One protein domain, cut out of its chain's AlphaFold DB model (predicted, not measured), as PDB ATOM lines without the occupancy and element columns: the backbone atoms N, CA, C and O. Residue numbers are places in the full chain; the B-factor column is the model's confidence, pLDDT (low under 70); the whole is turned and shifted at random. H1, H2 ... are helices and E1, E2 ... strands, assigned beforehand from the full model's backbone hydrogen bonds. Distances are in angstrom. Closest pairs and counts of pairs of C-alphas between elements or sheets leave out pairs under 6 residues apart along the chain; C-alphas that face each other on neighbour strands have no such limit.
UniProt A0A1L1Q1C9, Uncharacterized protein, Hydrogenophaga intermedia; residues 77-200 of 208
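Overview. This is residues 77 to 200 of the 208 residues of an uncharacterized protein of Hydrogenophaga intermedia (UniProt A0A1L1Q1C9). Two long helices, H2 and H4, cross as an X, and a small three-stranded sheet packs on both near the crossing, E1 on H4 and E2 on H2. Short H3 lies near the later half of H2, where the backbone folds back towards H4, while tiny H1 and the loop of residues 105 to 118 lie near the sheet's other end. The printed part has 124 residues, with four named strands and four named helices in the order E1 E2 E3 H1 H2 H3 H4 E4. The sheet runs E1 E2 E3, antiparallel, and the class is mostly helix. The whole is loose, with a radius of gyration of the C-alphas of 17.6 A and spans of 55 by 39 by 22 A.

Along the chain. Find C-alpha 82 at (-108.838, 55.003, 70.526), where E1, residues 82 to 85, begins. E2 follows at residues 92 to 97, 15.4 A long, then E3 at 102 to 104. H1 is residues 119 to 122. From C-alpha 126 at (-122.907, 49.184, 64.037), H2 runs 46.7 A to residue 157. H3 holds residues 164 to 170, and H4, residues 173 to 197, is 36.6 A long. E4, residues 198 to 200, ends at C-alpha 200, (-104.373, 36.486, 61.670).

Arrangement. Start at the sheet, a meander, each strand the antiparallel neighbour of the one before. In the hairpin E1 and E2, look at N 85 and O 92, 2.8 A apart; in the hairpin E2 and E3, at N 104 and O 95, 2.8 A, both within hydrogen-bond range. The pairing is staggered: E2 pairs with E1 over residues 92 to 95 and with E3 over 95 to 97. H4 is on the sheet at a height of 9.0 A, over E1 and along the strands, at 10 degrees on the local plane; their closest C-alphas are Val 84 and Leu 184, 6.3 A. H2 only grazes the sheet with residues 132 to 140. With residues 136 to 147 alone, H2 touches H4 at a steep tilt of 55 degrees, opposite ways; their closest C-alphas are Cys 143 and Leu 180, 5.4 A. H3 and H2 are close but not clearly touching, Ala 166 to Ser 151 being their closest C-alphas at 6.3 A. H1 and H2 are also close but not clearly touching, with C-alphas 119 and 129 closest at 7.5 A. E4 pairs with no named strand and meets H4 only through their link. Every O i to N i+4 pair is within hydrogen-bond range in H2 and H3, and 19 of 21 in H4; H1 is too short for such a pair.

Size, cuts and confidence. The farthest C-alphas, Ser 99 and Gln 159, are 55.6 A apart. The printed part has no cut. The link from E3 to H1, 14 residues, is long. Mean pLDDT of the printed part is 89.3; look for values under 70 at residues 172 to 173.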
ATOM      1  N   LEU A  77    -110.791  45.178  67.291       93.62
ATOM      2  CA  LEU A  77    -110.836  45.348  65.840       93.62
ATOM      3  C   LEU A  77    -111.246  46.767  65.429       93.62
ATOM      4  O   LEU A  77    -111.302  47.050  64.236       93.62
ATOM      5  N   PHE A  78    -111.493  47.651  66.404       94.25
ATOM      6  CA  PHE A  78    -111.929  49.020  66.154       94.25
ATOM      7  C   PHE A  78    -110.957  49.726  65.189       94.25
ATOM      8  O   PHE A  78    -109.742  49.711  65.448       94.25
ATOM      9  N   PRO A  79    -111.465  50.325  64.092       92.12
ATOM     10  CA  PRO A  79    -110.641  50.706  62.943       92.12
ATOM     11  C   PRO A  79    -109.755  51.926  63.199       92.12
ATOM     12  O   PRO A  79    -108.736  52.086  62.535       92.12
ATOM     13  N   HIS A  80    -110.110  52.761  64.177       93.62
ATOM     14  CA  HIS A  80    -109.367  53.973  64.520       93.62
ATOM     15  C   HIS A  80    -108.568  53.820  65.805       93.62
ATOM     16  O   HIS A  80    -108.858  52.982  66.669       93.62
ATOM     17  N   LYS A  81    -107.581  54.698  65.981       93.12
ATOM     18  CA  LYS A  81    -106.878  54.815  67.254       93.12
ATOM     19  C   LYS A  81    -107.817  55.384  68.321       93.12
ATOM     20  O   LYS A  81    -108.239  56.538  68.233       93.12
ATOM     21  N   LEU A  82    -108.096  54.576  69.343       96.44
ATOM     22  CA  LEU A  82    -108.838  55.003  70.526       96.44
ATOM     23  C   LEU A  82    -108.009  55.997  71.343       96.44
ATOM     24  O   LEU A  82    -106.794  55.855  71.477       96.44
ATOM     25  N   THR A  83    -108.671  57.001  71.907       95.69
ATOM     26  CA  THR A  83    -108.038  58.003  72.767       95.69
ATOM     27  C   THR A  83    -109.000  58.465  73.846       95.69
ATOM     28  O   THR A  83    -110.217  58.410  73.684       95.69
ATOM     29  N   VAL A  84    -108.446  58.962  74.947       96.31
ATOM     30  CA  VAL A  84    -109.231  59.650  75.972       96.31
ATOM     31  C   VAL A  84    -109.483  61.081  75.511       96.31
ATOM     32  O   VAL A  84    -108.547  61.779  75.119       96.31
ATOM     33  N   ILE A  85    -110.741  61.503  75.561       93.06
ATOM     34  CA  ILE A  85    -111.181  62.865  75.275       93.06
ATOM     35  C   ILE A  85    -111.674  63.458  76.587       93.06
ATOM     36  O   ILE A  85    -112.651  62.997  77.176       93.06
ATOM     37  N   GLU A  86    -110.967  64.475  77.070       87.88
ATOM     38  CA  GLU A  86    -111.302  65.174  78.310       87.88
ATOM     39  C   GLU A  86    -112.355  66.261  78.041       87.88
ATOM     40  O   GLU A  86    -112.078  67.446  78.200       87.88
ATOM     41  N   ALA A  87    -113.558  65.851  77.621       79.62
ATOM     42  CA  ALA A  87    -114.686  66.756  77.385       79.62
ATOM     43  C   ALA A  87    -115.038  67.580  78.642       79.62
ATOM     44  O   ALA A  87    -114.691  67.198  79.769       79.62
ATOM     45  N   GLU A  88    -115.710  68.721  78.446       70.06
ATOM     46  CA  GLU A  88    -116.018  69.671  79.528       70.06
ATOM     47  C   GLU A  88    -116.861  69.025  80.632       70.06
ATOM     48  O   GLU A  88    -116.498  69.130  81.800       70.06
ATOM     49  N   GLU A  89    -117.910  68.284  80.265       75.25
ATOM     50  CA  GLU A  89    -118.792  67.617  81.227       75.25
ATOM     51  C   GLU A  89    -118.164  66.314  81.747       75.25
ATOM     52  O   GLU A  89    -117.682  66.238  82.875       75.25
ATOM     53  N   THR A  90    -118.109  65.272  80.915       85.94
ATOM     54  CA  THR A  90    -117.631  63.943  81.323       85.94
ATOM     55  C   THR A  90    -116.584  63.429  80.341       85.94
ATOM     56  O   THR A  90    -116.869  63.355  79.147       85.94
ATOM     57  N   PRO A  91    -115.377  63.052  80.800       91.81
ATOM     58  CA  PRO A  91    -114.370  62.480  79.921       91.81
ATOM     59  C   PRO A  91    -114.827  61.112  79.397       91.81
ATOM     60  O   PRO A  91    -115.473  60.344  80.114       91.81
ATOM     61  N   VAL A  92    -114.467  60.796  78.155       94.88
ATOM     62  CA  VAL A  92    -114.880  59.565  77.462       94.88
ATOM     63  C   VAL A  92    -113.744  58.983  76.624       94.88
ATOM     64  O   VAL A  92    -112.760  59.661  76.321       94.88
ATOM     65  N   ILE A  93    -113.875  57.717  76.233       96.94
ATOM     66  CA  ILE A  93    -113.069  57.115  75.169       96.94
ATOM     67  C   ILE A  93    -113.746  57.437  73.845       96.94
ATOM     68  O   ILE A  93    -114.876  57.012  73.600       96.94
ATOM     69  N   GLY A  94    -113.028  58.166  73.003       95.31
ATOM     70  CA  GLY A  94    -113.370  58.392  71.609       95.31
ATOM     71  C   GLY A  94    -112.280  57.843  70.700       95.31
ATOM     72  O   GLY A  94    -111.506  56.958  71.078       95.31
ATOM     73  N   PHE A  95    -112.186  58.395  69.498       95.06
ATOM     74  CA  PHE A  95    -111.164  58.010  68.531       95.06
ATOM     75  C   PHE A  95    -110.668  59.208  67.732       95.06
ATOM     76  O   PHE A  95    -111.333  60.235  67.660       95.06
ATOM     77  N   VAL A  96    -109.486  59.088  67.139       92.69
ATOM     78  CA  VAL A  96    -108.964  60.107  66.223       92.69
ATOM     79  C   VAL A  96    -109.429  59.777  64.812       92.69
ATOM     80  O   VAL A  96    -109.107  58.707  64.303       92.69
ATOM     81  N   ASP A  97    -110.157  60.693  64.177       89.38
ATOM     82  CA  ASP A  97    -110.401  60.625  62.738       89.38
ATOM     83  C   ASP A  97    -109.109  61.007  62.013       89.38
ATOM     84  O   ASP A  97    -108.710  62.172  61.989       89.38
ATOM     85  N   GLU A  98    -108.434  60.018  61.430       85.00
ATOM     86  CA  GLU A  98    -107.142  60.214  60.767       85.00
ATOM     87  C   GLU A  98    -107.214  61.203  59.596       85.00
ATOM     88  O   GLU A  98    -106.218  61.858  59.284       85.00
ATOM     89  N   SER A  99    -108.384  61.349  58.964       83.56
ATOM     90  CA  SER A  99    -108.553  62.236  57.811       83.56
ATOM     91  C   SER A  99    -108.544  63.720  58.195       83.56
ATOM     92  O   SER A  99    -108.004  64.547  57.457       83.56
ATOM     93  N   SER A 100    -109.101  64.058  59.360       83.88
ATOM     94  CA  SER A 100    -109.168  65.430  59.876       83.88
ATOM     95  C   SER A 100    -108.161  65.716  60.994       83.88
ATOM     96  O   SER A 100    -107.888  66.879  61.288       83.88
ATOM     97  N   GLY A 101    -107.603  64.677  61.620       84.44
ATOM     98  CA  GLY A 101    -106.767  64.767  62.817       84.44
ATOM     99  C   GLY A 101    -107.539  65.152  64.083       84.44
ATOM    100  O   GLY A 101    -106.919  65.482  65.094       84.44
ATOM    101  N   VAL A 102    -108.874  65.150  64.038       88.31
ATOM    102  CA  VAL A 102    -109.737  65.574  65.147       88.31
ATOM    103  C   VAL A 102    -110.158  64.369  65.984       88.31
ATOM    104  O   VAL A 102    -110.449  63.297  65.457       88.31
ATOM    105  N   ALA A 103    -110.202  64.551  67.303       90.75
ATOM    106  CA  ALA A 103    -110.747  63.555  68.212       90.75
ATOM    107  C   ALA A 103    -112.283  63.614  68.209       90.75
ATOM    108  O   ALA A 103    -112.870  64.666  68.458       90.75
ATOM    109  N   ILE A 104    -112.918  62.480  67.929       91.69
ATOM    110  CA  ILE A 104    -114.365  62.298  67.872       91.69
ATOM    111  C   ILE A 104    -114.829  61.631  69.165       91.69
ATOM    112  O   ILE A 104    -114.466  60.489  69.451       91.69
ATOM    113  N   GLU A 105    -115.622  62.362  69.946       90.06
ATOM    114  CA  GLU A 105    -116.250  61.873  71.183       90.06
ATOM    115  C   GLU A 105    -117.544  61.100  70.919       90.06
ATOM    116  O   GLU A 105    -117.818  60.102  71.580       90.06
ATOM    117  N   ASP A 106    -118.311  61.539  69.920       87.12
ATOM    118  CA  ASP A 106    -119.599  60.974  69.555       87.12
ATOM    119  C   ASP A 106    -119.581  60.617  68.061       87.12
ATOM    120  O   ASP A 106    -119.560  61.518  67.216       87.12
ATOM    121  N   PRO A 107    -119.605  59.316  67.714       86.94
ATOM    122  CA  PRO A 107    -119.646  58.856  66.330       86.94
ATOM    123  C   PRO A 107    -120.848  59.372  65.527       86.94
ATOM    124  O   PRO A 107    -120.815  59.311  64.301       86.94
ATOM    125  N   SER A 108    -121.904  59.847  66.195       86.88
ATOM    126  CA  SER A 108    -123.099  60.410  65.558       86.88
ATOM    127  C   SER A 108    -123.002  61.914  65.278       86.88
ATOM    128  O   SER A 108    -123.938  62.524  64.753       86.88
ATOM    129  N   ARG A 109    -121.869  62.549  65.606       84.75
ATOM    130  CA  ARG A 109    -121.635  63.980  65.382       84.75
ATOM    131  C   ARG A 109    -120.407  64.205  64.511       84.75
ATOM    132  O   ARG A 109    -119.423  63.480  64.572       84.75
ATOM    133  N   SER A 110    -120.491  65.218  63.654       79.00
ATOM    134  CA  SER A 110    -119.397  65.684  62.787       79.00
ATOM    135  C   SER A 110    -118.145  66.075  63.583       79.00
ATOM    136  O   SER A 110    -118.236  66.423  64.756       79.00
ATOM    137  N   THR A 111    -116.994  66.143  62.911       77.62
ATOM    138  CA  THR A 111    -115.697  66.590  63.468       77.62
ATOM    139  C   THR A 111    -115.743  67.957  64.156       77.62
ATOM    140  O   THR A 111    -114.920  68.255  65.013       77.62
ATOM    141  N   CYS A 112    -116.701  68.813  63.795       73.62
ATOM    142  CA  CYS A 112    -116.911  70.118  64.421       73.62
ATOM    143  C   CYS A 112    -118.011  70.120  65.499       73.62
ATOM    144  O   CYS A 112    -118.405  71.195  65.946       73.62
ATOM    145  N   SER A 113    -118.546  68.949  65.861       76.12
ATOM    146  CA  SER A 113    -119.640  68.710  66.817       76.12
ATOM    147  C   SER A 113    -120.913  69.535  66.566       76.12
ATOM    148  O   SER A 113    -121.708  69.761  67.478       76.12
ATOM    149  N   ARG A 114    -121.125  70.013  65.330       75.44
ATOM    150  CA  ARG A 114    -122.255  70.896  64.964       75.44
ATOM    151  C   ARG A 114    -123.364  70.203  64.188       75.44
ATOM    152  O   ARG A 114    -124.512  70.617  64.284       75.44
ATOM    153  N   PHE A 115    -123.016  69.181  63.419       82.62
ATOM    154  CA  PHE A 115    -123.942  68.448  62.560       82.62
ATOM    155  C   PHE A 115    -124.019  66.990  62.984       82.62
ATOM    156  O   PHE A 115    -122.986  66.413  63.327       82.62
ATOM    157  N   GLU A 116    -125.218  66.420  62.932       86.50
ATOM    158  CA  GLU A 116    -125.420  64.974  63.015       86.50
ATOM    159  C   GLU A 116    -124.851  64.313  61.760       86.50
ATOM    160  O   GLU A 116    -125.010  64.817  60.643       86.50
ATOM    161  N   VAL A 117    -124.152  63.205  61.959       87.81
ATOM    162  CA  VAL A 117    -123.606  62.375  60.887       87.81
ATOM    163  C   VAL A 117    -123.845  60.917  61.225       87.81
ATOM    164  O   VAL A 117    -123.847  60.521  62.386       87.81
ATOM    165  N   GLU A 118    -124.020  60.107  60.194       88.75
ATOM    166  CA  GLU A 118    -124.057  58.662  60.363       88.75
ATOM    167  C   GLU A 118    -122.643  58.144  60.696       88.75
ATOM    168  O   GLU A 118    -121.687  58.562  60.031       88.75
ATOM    169  N   PRO A 119    -122.469  57.215  61.657       89.00
ATOM    170  CA  PRO A 119    -121.153  56.682  62.030       89.00
ATOM    171  C   PRO A 119    -120.358  56.071  60.863       89.00
ATOM    172  O   PRO A 119    -119.125  56.044  60.885       89.00
ATOM    173  N   GLN A 120    -121.038  55.636  59.799       89.94
ATOM    174  CA  GLN A 120    -120.423  55.149  58.561       89.94
ATOM    175  C   GLN A 120    -119.600  56.228  57.843       89.94
ATOM    176  O   GLN A 120    -118.703  55.881  57.076       89.94
ATOM    177  N   ALA A 121    -119.845  57.518  58.101       87.50
ATOM    178  CA  ALA A 121    -118.997  58.607  57.613       87.50
ATOM    179  C   ALA A 121    -117.554  58.490  58.132       87.50
ATOM    180  O   ALA A 121    -116.620  58.905  57.451       87.50
ATOM    181  N   TYR A 122    -117.377  57.858  59.295       88.56
ATOM    182  CA  TYR A 122    -116.084  57.520  59.877       88.56
ATOM    183  C   TYR A 122    -115.653  56.084  59.556       88.56
ATOM    184  O   TYR A 122    -114.706  55.585  60.146       88.56
ATOM    185  N   GLY A 123    -116.340  55.370  58.662       90.88
ATOM    186  CA  GLY A 123    -116.040  53.965  58.374       90.88
ATOM    187  C   GLY A 123    -116.349  53.008  59.531       90.88
ATOM    188  O   GLY A 123    -115.781  51.921  59.576       90.88
ATOM    189  N   LEU A 124    -117.226  53.400  60.463       93.94
ATOM    190  CA  LEU A 124    -117.636  52.558  61.584       93.94
ATOM    191  C   LEU A 124    -118.841  51.694  61.218       93.94
ATOM    192  O   LEU A 124    -119.810  52.159  60.612       93.94
ATOM    193  N   THR A 125    -118.794  50.433  61.636       95.06
ATOM    194  CA  THR A 125    -119.940  49.523  61.591       95.06
ATOM    195  C   THR A 125    -120.820  49.689  62.841       95.06
ATOM    196  O   THR A 125    -120.371  50.249  63.846       95.06
ATOM    197  N   PRO A 126    -122.073  49.194  62.833       93.56
ATOM    198  CA  PRO A 126    -122.907  49.184  64.037       93.56
ATOM    199  C   PRO A 126    -122.251  48.462  65.222       93.56
ATOM    200  O   PRO A 126    -122.383  48.914  66.360       93.56
ATOM    201  N   ASP A 127    -121.502  47.390  64.952       93.62
ATOM    202  CA  ASP A 127    -120.800  46.618  65.978       93.62
ATOM    203  C   ASP A 127    -119.654  47.430  66.599       93.62
ATOM    204  O   ASP A 127    -119.459  47.381  67.812       93.62
ATOM    205  N   ASP A 128    -118.942  48.243  65.808       95.12
ATOM    206  CA  ASP A 128    -117.908  49.153  66.323       95.12
ATOM    207  C   ASP A 128    -118.500  50.195  67.275       95.12
ATOM    208  O   ASP A 128    -117.992  50.410  68.378       95.12
ATOM    209  N   VAL A 129    -119.602  50.832  66.863       94.50
ATOM    210  CA  VAL A 129    -120.297  51.844  67.673       94.50
ATOM    211  C   VAL A 129    -120.789  51.228  68.980       94.50
ATOM    212  O   VAL A 129    -120.606  51.804  70.057       94.50
ATOM    213  N   GLN A 130    -121.373  50.033  68.904       95.44
ATOM    214  CA  GLN A 130    -121.851  49.313  70.076       95.44
ATOM    215  C   GLN A 130    -120.698  48.908  71.005       95.44
ATOM    216  O   GLN A 130    -120.814  49.086  72.219       95.44
ATOM    217  N   ALA A 131    -119.575  48.435  70.462       95.50
ATOM    218  CA  ALA A 131    -118.394  48.069  71.240       95.50
ATOM    219  C   ALA A 131    -117.780  49.279  71.964       95.50
ATOM    220  O   ALA A 131    -117.453  49.189  73.149       95.50
ATOM    221  N   LEU A 132    -117.678  50.436  71.297       96.50
ATOM    222  CA  LEU A 132    -117.194  51.676  71.915       96.50
ATOM    223  C   LEU A 132    -118.127  52.153  73.037       96.50
ATOM    224  O   LEU A 132    -117.669  52.589  74.098       96.50
ATOM    225  N   LYS A 133    -119.444  52.043  72.830       95.50
ATOM    226  CA  LYS A 133    -120.446  52.373  73.848       95.50
ATOM    227  C   LYS A 133    -120.329  51.457  75.067       95.50
ATOM    228  O   LYS A 133    -120.310  51.951  76.193       95.50
ATOM    229  N   GLN A 134    -120.223  50.147  74.848       95.75
ATOM    230  CA  GLN A 134    -120.047  49.156  75.914       95.75
ATOM    231  C   GLN A 134    -118.752  49.381  76.696       95.75
ATOM    232  O   GLN A 134    -118.773  49.310  77.921       95.75
ATOM    233  N   LEU A 135    -117.650  49.716  76.017       96.75
ATOM    234  CA  LEU A 135    -116.389  50.044  76.678       96.75
ATOM    235  C   LEU A 135    -116.538  51.264  77.598       96.75
ATOM    236  O   LEU A 135    -116.143  51.210  78.758       96.75
ATOM    237  N   ASN A 136    -117.132  52.354  77.101       96.31
ATOM    238  CA  ASN A 136    -117.365  53.554  77.907       96.31
ATOM    239  C   ASN A 136    -118.290  53.286  79.103       96.31
ATOM    240  O   ASN A 136    -118.078  53.850  80.175       96.31
ATOM    241  N   GLU A 137    -119.305  52.435  78.938       95.94
ATOM    242  CA  GLU A 137    -120.178  52.009  80.037       95.94
ATOM    243  C   GLU A 137    -119.411  51.210  81.093       95.94
ATOM    244  O   GLU A 137    -119.472  51.538  82.275       95.94
ATOM    245  N   ALA A 138    -118.630  50.214  80.667       95.94
ATOM    246  CA  ALA A 138    -117.823  49.396  81.562       95.94
ATOM    247  C   ALA A 138    -116.805  50.239  82.343       95.94
ATOM    248  O   ALA A 138    -116.627  50.038  83.542       95.94
ATOM    249  N   VAL A 139    -116.176  51.229  81.696       96.50
ATOM    250  CA  VAL A 139    -115.261  52.153  82.375       96.50
ATOM    251  C   VAL A 139    -116.002  53.017  83.398       96.50
ATOM    252  O   VAL A 139    -115.522  53.153  84.526       96.50
ATOM    253  N   ARG A 140    -117.177  53.560  83.054       94.12
ATOM    254  CA  ARG A 140    -117.994  54.334  84.001       94.12
ATOM    255  C   ARG A 140    -118.398  53.494  85.210       94.12
ATOM    256  O   ARG A 140    -118.190  53.944  86.331       94.12
ATOM    257  N   GLN A 141    -118.861  52.263  85.000       95.00
ATOM    258  CA  GLN A 141    -119.180  51.352  86.098       95.00
ATOM    259  C   GLN A 141    -117.945  51.035  86.953       95.00
ATOM    260  O   GLN A 141    -118.010  51.118  88.174       95.00
ATOM    261  N   SER A 142    -116.791  50.771  86.329       94.81
ATOM    262  CA  SER A 142    -115.550  50.492  87.064       94.81
ATOM    263  C   SER A 142    -115.075  51.668  87.926       94.81
ATOM    264  O   SER A 142    -114.443  51.457  88.960       94.81
ATOM    265  N   CYS A 143    -115.383  52.907  87.522       93.44
ATOM    266  CA  CYS A 143    -115.108  54.096  88.321       93.44
ATOM    267  C   CYS A 143    -115.947  54.097  89.604       93.44
ATOM    268  O   CYS A 143    -115.399  54.340  90.677       93.44
ATOM    269  N   GLU A 144    -117.244  53.793  89.507       92.31
ATOM    270  CA  GLU A 144    -118.117  53.682  90.683       92.31
ATOM    271  C   GLU A 144    -117.660  52.545  91.599       92.31
ATOM    272  O   GLU A 144    -117.445  52.769  92.788       92.31
ATOM    273  N   ASP A 145    -117.378  51.368  91.037       93.56
ATOM    274  CA  ASP A 145    -116.902  50.213  91.803       93.56
ATOM    275  C   ASP A 145    -115.592  50.527  92.551       93.56
ATOM    276  O   ASP A 145    -115.401  50.120  93.702       93.56
ATOM    277  N   ALA A 146    -114.679  51.276  91.921       93.19
ATOM    278  CA  ALA A 146    -113.424  51.698  92.536       93.19
ATOM    279  C   ALA A 146    -113.643  52.703  93.677       93.19
ATOM    280  O   ALA A 146    -113.012  52.582  94.733       93.19
ATOM    281  N   LEU A 147    -114.529  53.684  93.481       91.62
ATOM    282  CA  LEU A 147    -114.884  54.665  94.506       91.62
ATOM    283  C   LEU A 147    -115.554  53.996  95.706       91.62
ATOM    284  O   LEU A 147    -115.181  54.285  96.848       91.62
ATOM    285  N   ASP A 148    -116.468  53.063  95.461       90.75
ATOM    286  CA  ASP A 148    -117.159  52.299  96.496       90.75
ATOM    287  C   ASP A 148    -116.186  51.412  97.275       90.75
ATOM    288  O   ASP A 148    -116.146  51.460  98.508       90.75
ATOM    289  N   ALA A 149    -115.337  50.652  96.578       92.88
ATOM    290  CA  ALA A 149    -114.350  49.782  97.211       92.88
ATOM    291  C   ALA A 149    -113.346  50.573  98.069       92.88
ATOM    292  O   ALA A 149    -113.054  50.186  99.206       92.88
ATOM    293  N   MET A 150    -112.842  51.700  97.556       91.62
ATOM    294  CA  MET A 150    -111.920  52.574  98.283       91.62
ATOM    295  C   MET A 150    -112.591  53.201  99.511       91.62
ATOM    296  O   MET A 150    -112.020  53.184 100.606       91.62
ATOM    297  N   SER A 151    -113.810  53.719  99.347       91.25
ATOM    298  CA  SER A 151    -114.573  54.348 100.428       91.25
ATOM    299  C   SER A 151    -114.872  53.355 101.544       91.25
ATOM    300  O   SER A 151    -114.609  53.650 102.711       91.25
ATOM    301  N   LEU A 152    -115.345  52.157 101.193       91.50
ATOM    302  CA  LEU A 152    -115.662  51.099 102.147       91.50
ATOM    303  C   LEU A 152    -114.424  50.665 102.942       91.50
ATOM    304  O   LEU A 152    -114.489  50.518 104.164       91.50
ATOM    305  N   ALA A 153    -113.280  50.492 102.273       93.38
ATOM    306  CA  ALA A 153    -112.034  50.118 102.935       93.38
ATOM    307  C   ALA A 153    -111.593  51.165 103.977       93.38
ATOM    308  O   ALA A 153    -111.235  50.806 105.102       93.38
ATOM    309  N   ILE A 154    -111.665  52.456 103.632       92.75
ATOM    310  CA  ILE A 154    -111.309  53.560 104.536       92.75
ATOM    311  C   ILE A 154    -112.307  53.666 105.694       92.75
ATOM    312  O   ILE A 154    -111.898  53.772 106.850       92.75
ATOM    313  N   GLN A 155    -113.609  53.602 105.414       93.12
ATOM    314  CA  GLN A 155    -114.661  53.676 106.432       93.12
ATOM    315  C   GLN A 155    -114.539  52.548 107.457       93.12
ATOM    316  O   GLN A 155    -114.576  52.810 108.659       93.12
ATOM    317  N   ASN A 156    -114.290  51.320 106.999       93.38
ATOM    318  CA  ASN A 156    -114.044  50.180 107.880       93.38
ATOM    319  C   ASN A 156    -112.837  50.416 108.796       93.38
ATOM    320  O   ASN A 156    -112.896  50.111 109.986       93.38
ATOM    321  N   HIS A 157    -111.752  50.989 108.265       95.56
ATOM    322  CA  HIS A 157    -110.564  51.306 109.056       95.56
ATOM    323  C   HIS A 157    -110.827  52.400 110.102       95.56
ATOM    324  O   HIS A 157    -110.353  52.307 111.232       95.56
ATOM    325  N   LEU A 158    -111.614  53.413 109.737       94.56
ATOM    326  CA  LEU A 158    -111.984  54.527 110.611       94.56
ATOM    327  C   LEU A 158    -113.176  54.213 111.531       94.56
ATOM    328  O   LEU A 158    -113.599  55.090 112.281       94.56
ATOM    329  N   GLN A 159    -113.714  52.987 111.484       93.50
ATOM    330  CA  GLN A 159    -114.908  52.567 112.230       93.50
ATOM    331  C   GLN A 159    -116.134  53.456 111.947       93.50
ATOM    332  O   GLN A 159    -116.967  53.719 112.813       93.50
ATOM    333  N   VAL A 160    -116.238  53.931 110.706       90.75
ATOM    334  CA  VAL A 160    -117.365  54.713 110.198       90.75
ATOM    335  C   VAL A 160    -118.378  53.750 109.580       90.75
ATOM    336  O   VAL A 160    -118.042  52.998 108.673       90.75
ATOM    337  N   HIS A 161    -119.626  53.772 110.055       82.00
ATOM    338  CA  HIS A 161    -120.668  52.815 109.642       82.00
ATOM    339  C   HIS A 161    -121.737  53.399 108.698       82.00
ATOM    340  O   HIS A 161    -122.688  52.707 108.347       82.00
ATOM    341  N   HIS A 162    -121.597  54.663 108.296       77.31
ATOM    342  CA  HIS A 162    -122.515  55.373 107.397       77.31
ATOM    343  C   HIS A 162    -121.772  55.926 106.168       77.31
ATOM    344  O   HIS A 162    -120.651  56.430 106.291       77.31
ATOM    345  N   GLY A 163    -122.405  55.842 104.994       73.44
ATOM    346  CA  GLY A 163    -121.817  56.202 103.697       73.44
ATOM    347  C   GLY A 163    -121.970  57.671 103.284       73.44
ATOM    348  O   GLY A 163    -121.395  58.077 102.276       73.44
ATOM    349  N   ASP A 164    -122.704  58.476 104.057       80.19
ATOM    350  CA  ASP A 164    -123.156  59.820 103.660       80.19
ATOM    351  C   ASP A 164    -122.002  60.754 103.266       80.19
ATOM    352  O   ASP A 164    -122.089  61.494 102.287       80.19
ATOM    353  N   PHE A 165    -120.877  60.678 103.987       83.25
ATOM    354  CA  PHE A 165    -119.704  61.503 103.700       83.25
ATOM    355  C   PHE A 165    -119.022  61.137 102.376       83.25
ATOM    356  O   PHE A 165    -118.576  62.036 101.671       83.25
ATOM    357  N   ALA A 166    -118.957  59.850 102.012       82.25
ATOM    358  CA  ALA A 166    -118.350  59.432 100.746       82.25
ATOM    359  C   ALA A 166    -119.174  59.941  99.556       82.25
ATOM    360  O   ALA A 166    -118.614  60.511  98.622       82.25
ATOM    361  N   GLY A 167    -120.505  59.835  99.647       80.50
ATOM    362  CA  GLY A 167    -121.416  60.410  98.658       80.50
ATOM    363  C   GLY A 167    -121.241  61.923  98.527       80.50
ATOM    364  O   GLY A 167    -121.073  62.424  97.423       80.50
ATOM    365  N   MET A 168    -121.193  62.656  99.644       83.50
ATOM    366  CA  MET A 168    -120.949  64.104  99.618       83.50
ATOM    367  C   MET A 168    -119.588  64.460  99.011       83.50
ATOM    368  O   MET A 168    -119.511  65.375  98.197       83.50
ATOM    369  N   TYR A 169    -118.531  63.742  99.386       85.06
ATOM    370  CA  TYR A 169    -117.169  64.033  98.950       85.06
ATOM    371  C   TYR A 169    -116.980  63.785  97.448       85.06
ATOM    372  O   TYR A 169    -116.490  64.660  96.744       85.06
ATOM    373  N   PHE A 170    -117.434  62.635  96.937       83.81
ATOM    374  CA  PHE A 170    -117.272  62.266  95.523       83.81
ATOM    375  C   PHE A 170    -118.394  62.763  94.602       83.81
ATOM    376  O   PHE A 170    -118.292  62.623  93.383       83.81
ATOM    377  N   SER A 171    -119.453  63.369  95.151       74.06
ATOM    378  CA  SER A 171    -120.469  64.065  94.346       74.06
ATOM    379  C   SER A 171    -119.940  65.338  93.674       74.06
ATOM    380  O   SER A 171    -120.527  65.790  92.693       74.06
ATOM    381  N   GLY A 172    -118.830  65.901  94.174       64.69
ATOM    382  CA  GLY A 172    -118.090  66.980  93.525       64.69
ATOM    383  C   GLY A 172    -117.246  66.432  92.375       64.69
ATOM    384  O   GLY A 172    -116.440  65.525  92.554       64.69
ATOM    385  N   GLU A 173    -117.452  66.961  91.172       66.19
ATOM    386  CA  GLU A 173    -116.963  66.354  89.929       66.19
ATOM    387  C   GLU A 173    -115.441  66.165  89.845       66.19
ATOM    388  O   GLU A 173    -114.995  65.287  89.112       66.19
ATOM    389  N   CYS A 174    -114.619  66.935  90.569       71.25
ATOM    390  CA  CYS A 174    -113.169  66.909  90.365       71.25
ATOM    391  C   CYS A 174    -112.497  65.597  90.800       71.25
ATOM    392  O   CYS A 174    -111.682  65.059  90.047       71.25
ATOM    393  N   GLU A 175    -112.833  65.047  91.967       79.75
ATOM    394  CA  GLU A 175    -112.218  63.815  92.473       79.75
ATOM    395  C   GLU A 175    -112.715  62.590  91.698       79.75
ATOM    396  O   GLU A 175    -111.909  61.752  91.278       79.75
ATOM    397  N   ARG A 176    -114.025  62.521  91.426       86.50
ATOM    398  CA  ARG A 176    -114.621  61.468  90.591       86.50
ATOM    399  C   ARG A 176    -114.045  61.488  89.177       86.50
ATOM    400  O   ARG A 176    -113.677  60.440  88.647       86.50
ATOM    401  N   ARG A 177    -113.883  62.678  88.586       88.75
ATOM    402  CA  ARG A 177    -113.256  62.847  87.268       88.75
ATOM    403  C   ARG A 177    -111.827  62.315  87.251       88.75
ATOM    404  O   ARG A 177    -111.443  61.685  86.271       88.75
ATOM    405  N   GLY A 178    -111.050  62.515  88.316       88.94
ATOM    406  CA  GLY A 178    -109.691  61.974  88.420       88.94
ATOM    407  C   GLY A 178    -109.645  60.446  88.312       88.94
ATOM    408  O   GLY A 178    -108.855  59.906  87.532       88.94
ATOM    409  N   VAL A 179    -110.524  59.754  89.044       91.88
ATOM    410  CA  VAL A 179    -110.641  58.285  88.995       91.88
ATOM    411  C   VAL A 179    -111.115  57.820  87.620       91.88
ATOM    412  O   VAL A 179    -110.518  56.912  87.038       91.88
ATOM    413  N   LEU A 180    -112.114  58.497  87.050       93.50
ATOM    414  CA  LEU A 180    -112.629  58.178  85.724       93.50
ATOM    415  C   LEU A 180    -111.550  58.325  84.640       93.50
ATOM    416  O   LEU A 180    -111.351  57.408  83.849       93.50
ATOM    417  N   VAL A 181    -110.798  59.429  84.620       93.94
ATOM    418  CA  VAL A 181    -109.700  59.638  83.656       93.94
ATOM    419  C   VAL A 181    -108.629  58.555  83.787       93.94
ATOM    420  O   VAL A 181    -108.120  58.077  82.771       93.94
ATOM    421  N   ALA A 182    -108.296  58.133  85.008       94.62
ATOM    422  CA  ALA A 182    -107.355  57.038  85.218       94.62
ATOM    423  C   ALA A 182    -107.880  55.713  84.634       94.62
ATOM    424  O   ALA A 182    -107.142  55.033  83.917       94.62
ATOM    425  N   ALA A 183    -109.155  55.386  84.867       96.25
ATOM    426  CA  ALA A 183    -109.797  54.190  84.320       96.25
ATOM    427  C   ALA A 183    -109.867  54.219  82.780       96.25
ATOM    428  O   ALA A 183    -109.518  53.234  82.129       96.25
ATOM    429  N   LEU A 184    -110.215  55.367  82.184       97.25
ATOM    430  CA  LEU A 184    -110.237  55.568  80.728       97.25
ATOM    431  C   LEU A 184    -108.849  55.346  80.109       97.25
ATOM    432  O   LEU A 184    -108.711  54.615  79.128       97.25
ATOM    433  N   ARG A 185    -107.803  55.940  80.699       96.69
ATOM    434  CA  ARG A 185    -106.416  55.788  80.223       96.69
ATOM    435  C   ARG A 185    -105.936  54.345  80.334       96.69
ATOM    436  O   ARG A 185    -105.294  53.853  79.408       96.69
ATOM    437  N   TYR A 186    -106.259  53.670  81.437       97.19
ATOM    438  CA  TYR A 186    -105.930  52.260  81.619       97.19
ATOM    439  C   TYR A 186    -106.620  51.379  80.572       97.19
ATOM    440  O   TYR A 186    -105.956  50.556  79.952       97.19
ATOM    441  N   ALA A 187    -107.914  51.591  80.313       97.25
ATOM    442  CA  ALA A 187    -108.657  50.827  79.314       97.25
ATOM    443  C   ALA A 187    -108.059  50.968  77.903       97.25
ATOM    444  O   ALA A 187    -107.844  49.961  77.227       97.25
ATOM    445  N   VAL A 188    -107.720  52.192  77.476       96.88
ATOM    446  CA  VAL A 188    -107.047  52.422  76.183       96.88
ATOM    447  C   VAL A 188    -105.685  51.721  76.138       96.88
ATOM    448  O   VAL A 188    -105.407  51.000  75.181       96.88
ATOM    449  N   ALA A 189    -104.863  51.868  77.182       95.75
ATOM    450  CA  ALA A 189    -103.546  51.232  77.249       95.75
ATOM    451  C   ALA A 189    -103.629  49.695  77.233       95.75
ATOM    452  O   ALA A 189    -102.833  49.044  76.563       95.75
ATOM    453  N   GLN A 190    -104.612  49.113  77.925       95.06
ATOM    454  CA  GLN A 190    -104.844  47.670  77.948       95.06
ATOM    455  C   GLN A 190    -105.251  47.137  76.569       95.06
ATOM    456  O   GLN A 190    -104.795  46.068  76.167       95.06
ATOM    457  N   ILE A 191    -106.085  47.877  75.832       95.19
ATOM    458  CA  ILE A 191    -106.456  47.525  74.456       95.19
ATOM    459  C   ILE A 191    -105.234  47.602  73.536       95.19
ATOM    460  O   ILE A 191    -105.020  46.693  72.735       95.19
ATOM    461  N   GLU A 192    -104.426  48.661  73.642       92.94
ATOM    462  CA  GLU A 192    -103.195  48.805  72.856       92.94
ATOM    463  C   GLU A 192    -102.181  47.690  73.150       92.94
ATOM    464  O   GLU A 192    -101.543  47.190  72.221       92.94
ATOM    465  N   ASP A 193    -102.043  47.280  74.412       92.25
ATOM    466  CA  ASP A 193    -101.163  46.177  74.795       92.25
ATOM    467  C   ASP A 193    -101.680  44.837  74.260       92.25
ATOM    468  O   ASP A 193    -100.954  44.133  73.562       92.25
ATOM    469  N   ALA A 194    -102.965  44.536  74.464       89.81
ATOM    470  CA  ALA A 194    -103.581  43.303  73.982       89.81
ATOM    471  C   ALA A 194    -103.559  43.185  72.450       89.81
ATOM    472  O   ALA A 194    -103.363  42.092  71.924       89.81
ATOM    473  N   LYS A 195    -103.695  44.293  71.704       90.12
ATOM    474  CA  LYS A 195    -103.586  44.301  70.232       90.12
ATOM    475  C   LYS A 195    -102.250  43.730  69.723       90.12
ATOM    476  O   LYS A 195    -102.196  43.301  68.575       90.12
ATOM    477  N   ARG A 196    -101.191  43.688  70.545       88.81
ATOM    478  CA  ARG A 196     -99.887  43.087  70.191       88.81
ATOM    479  C   ARG A 196     -99.938  41.567  70.064       88.81
ATOM    480  O   ARG A 196     -99.167  41.008  69.290       88.81
ATOM    481  N   ASP A 197    -100.855  40.928  70.781       88.50
ATOM    482  CA  ASP A 197    -101.045  39.474  70.768       88.50
ATOM    483  C   ASP A 197    -102.066  39.028  69.706       88.50
ATOM    484  O   ASP A 197    -102.364  37.837  69.569       88.50
ATOM    485  N   LEU A 198    -102.628  39.983  68.959       89.12
ATOM    486  CA  LEU A 198    -103.612  39.731  67.920       89.12
ATOM    487  C   LEU A 198    -102.923  39.210  66.656       89.12
ATOM    488  O   LEU A 198    -102.081  39.885  66.061       89.12
ATOM    489  N   VAL A 199    -103.332  38.032  66.199       89.94
ATOM    490  CA  VAL A 199    -102.779  37.387  65.002       89.94
ATOM    491  C   VAL A 199    -103.868  37.140  63.964       89.94
ATOM    492  O   VAL A 199    -105.058  37.117  64.281       89.94
ATOM    493  N   ASP A 200    -103.468  36.985  62.704       86.19
ATOM    494  CA  ASP A 200    -104.373  36.486  61.670       86.19
ATOM    495  C   ASP A 200    -104.581  34.985  61.864       86.19
ATOM    496  O   ASP A 200    -103.625  34.233  62.060       86.19
TER     497      ASP A 200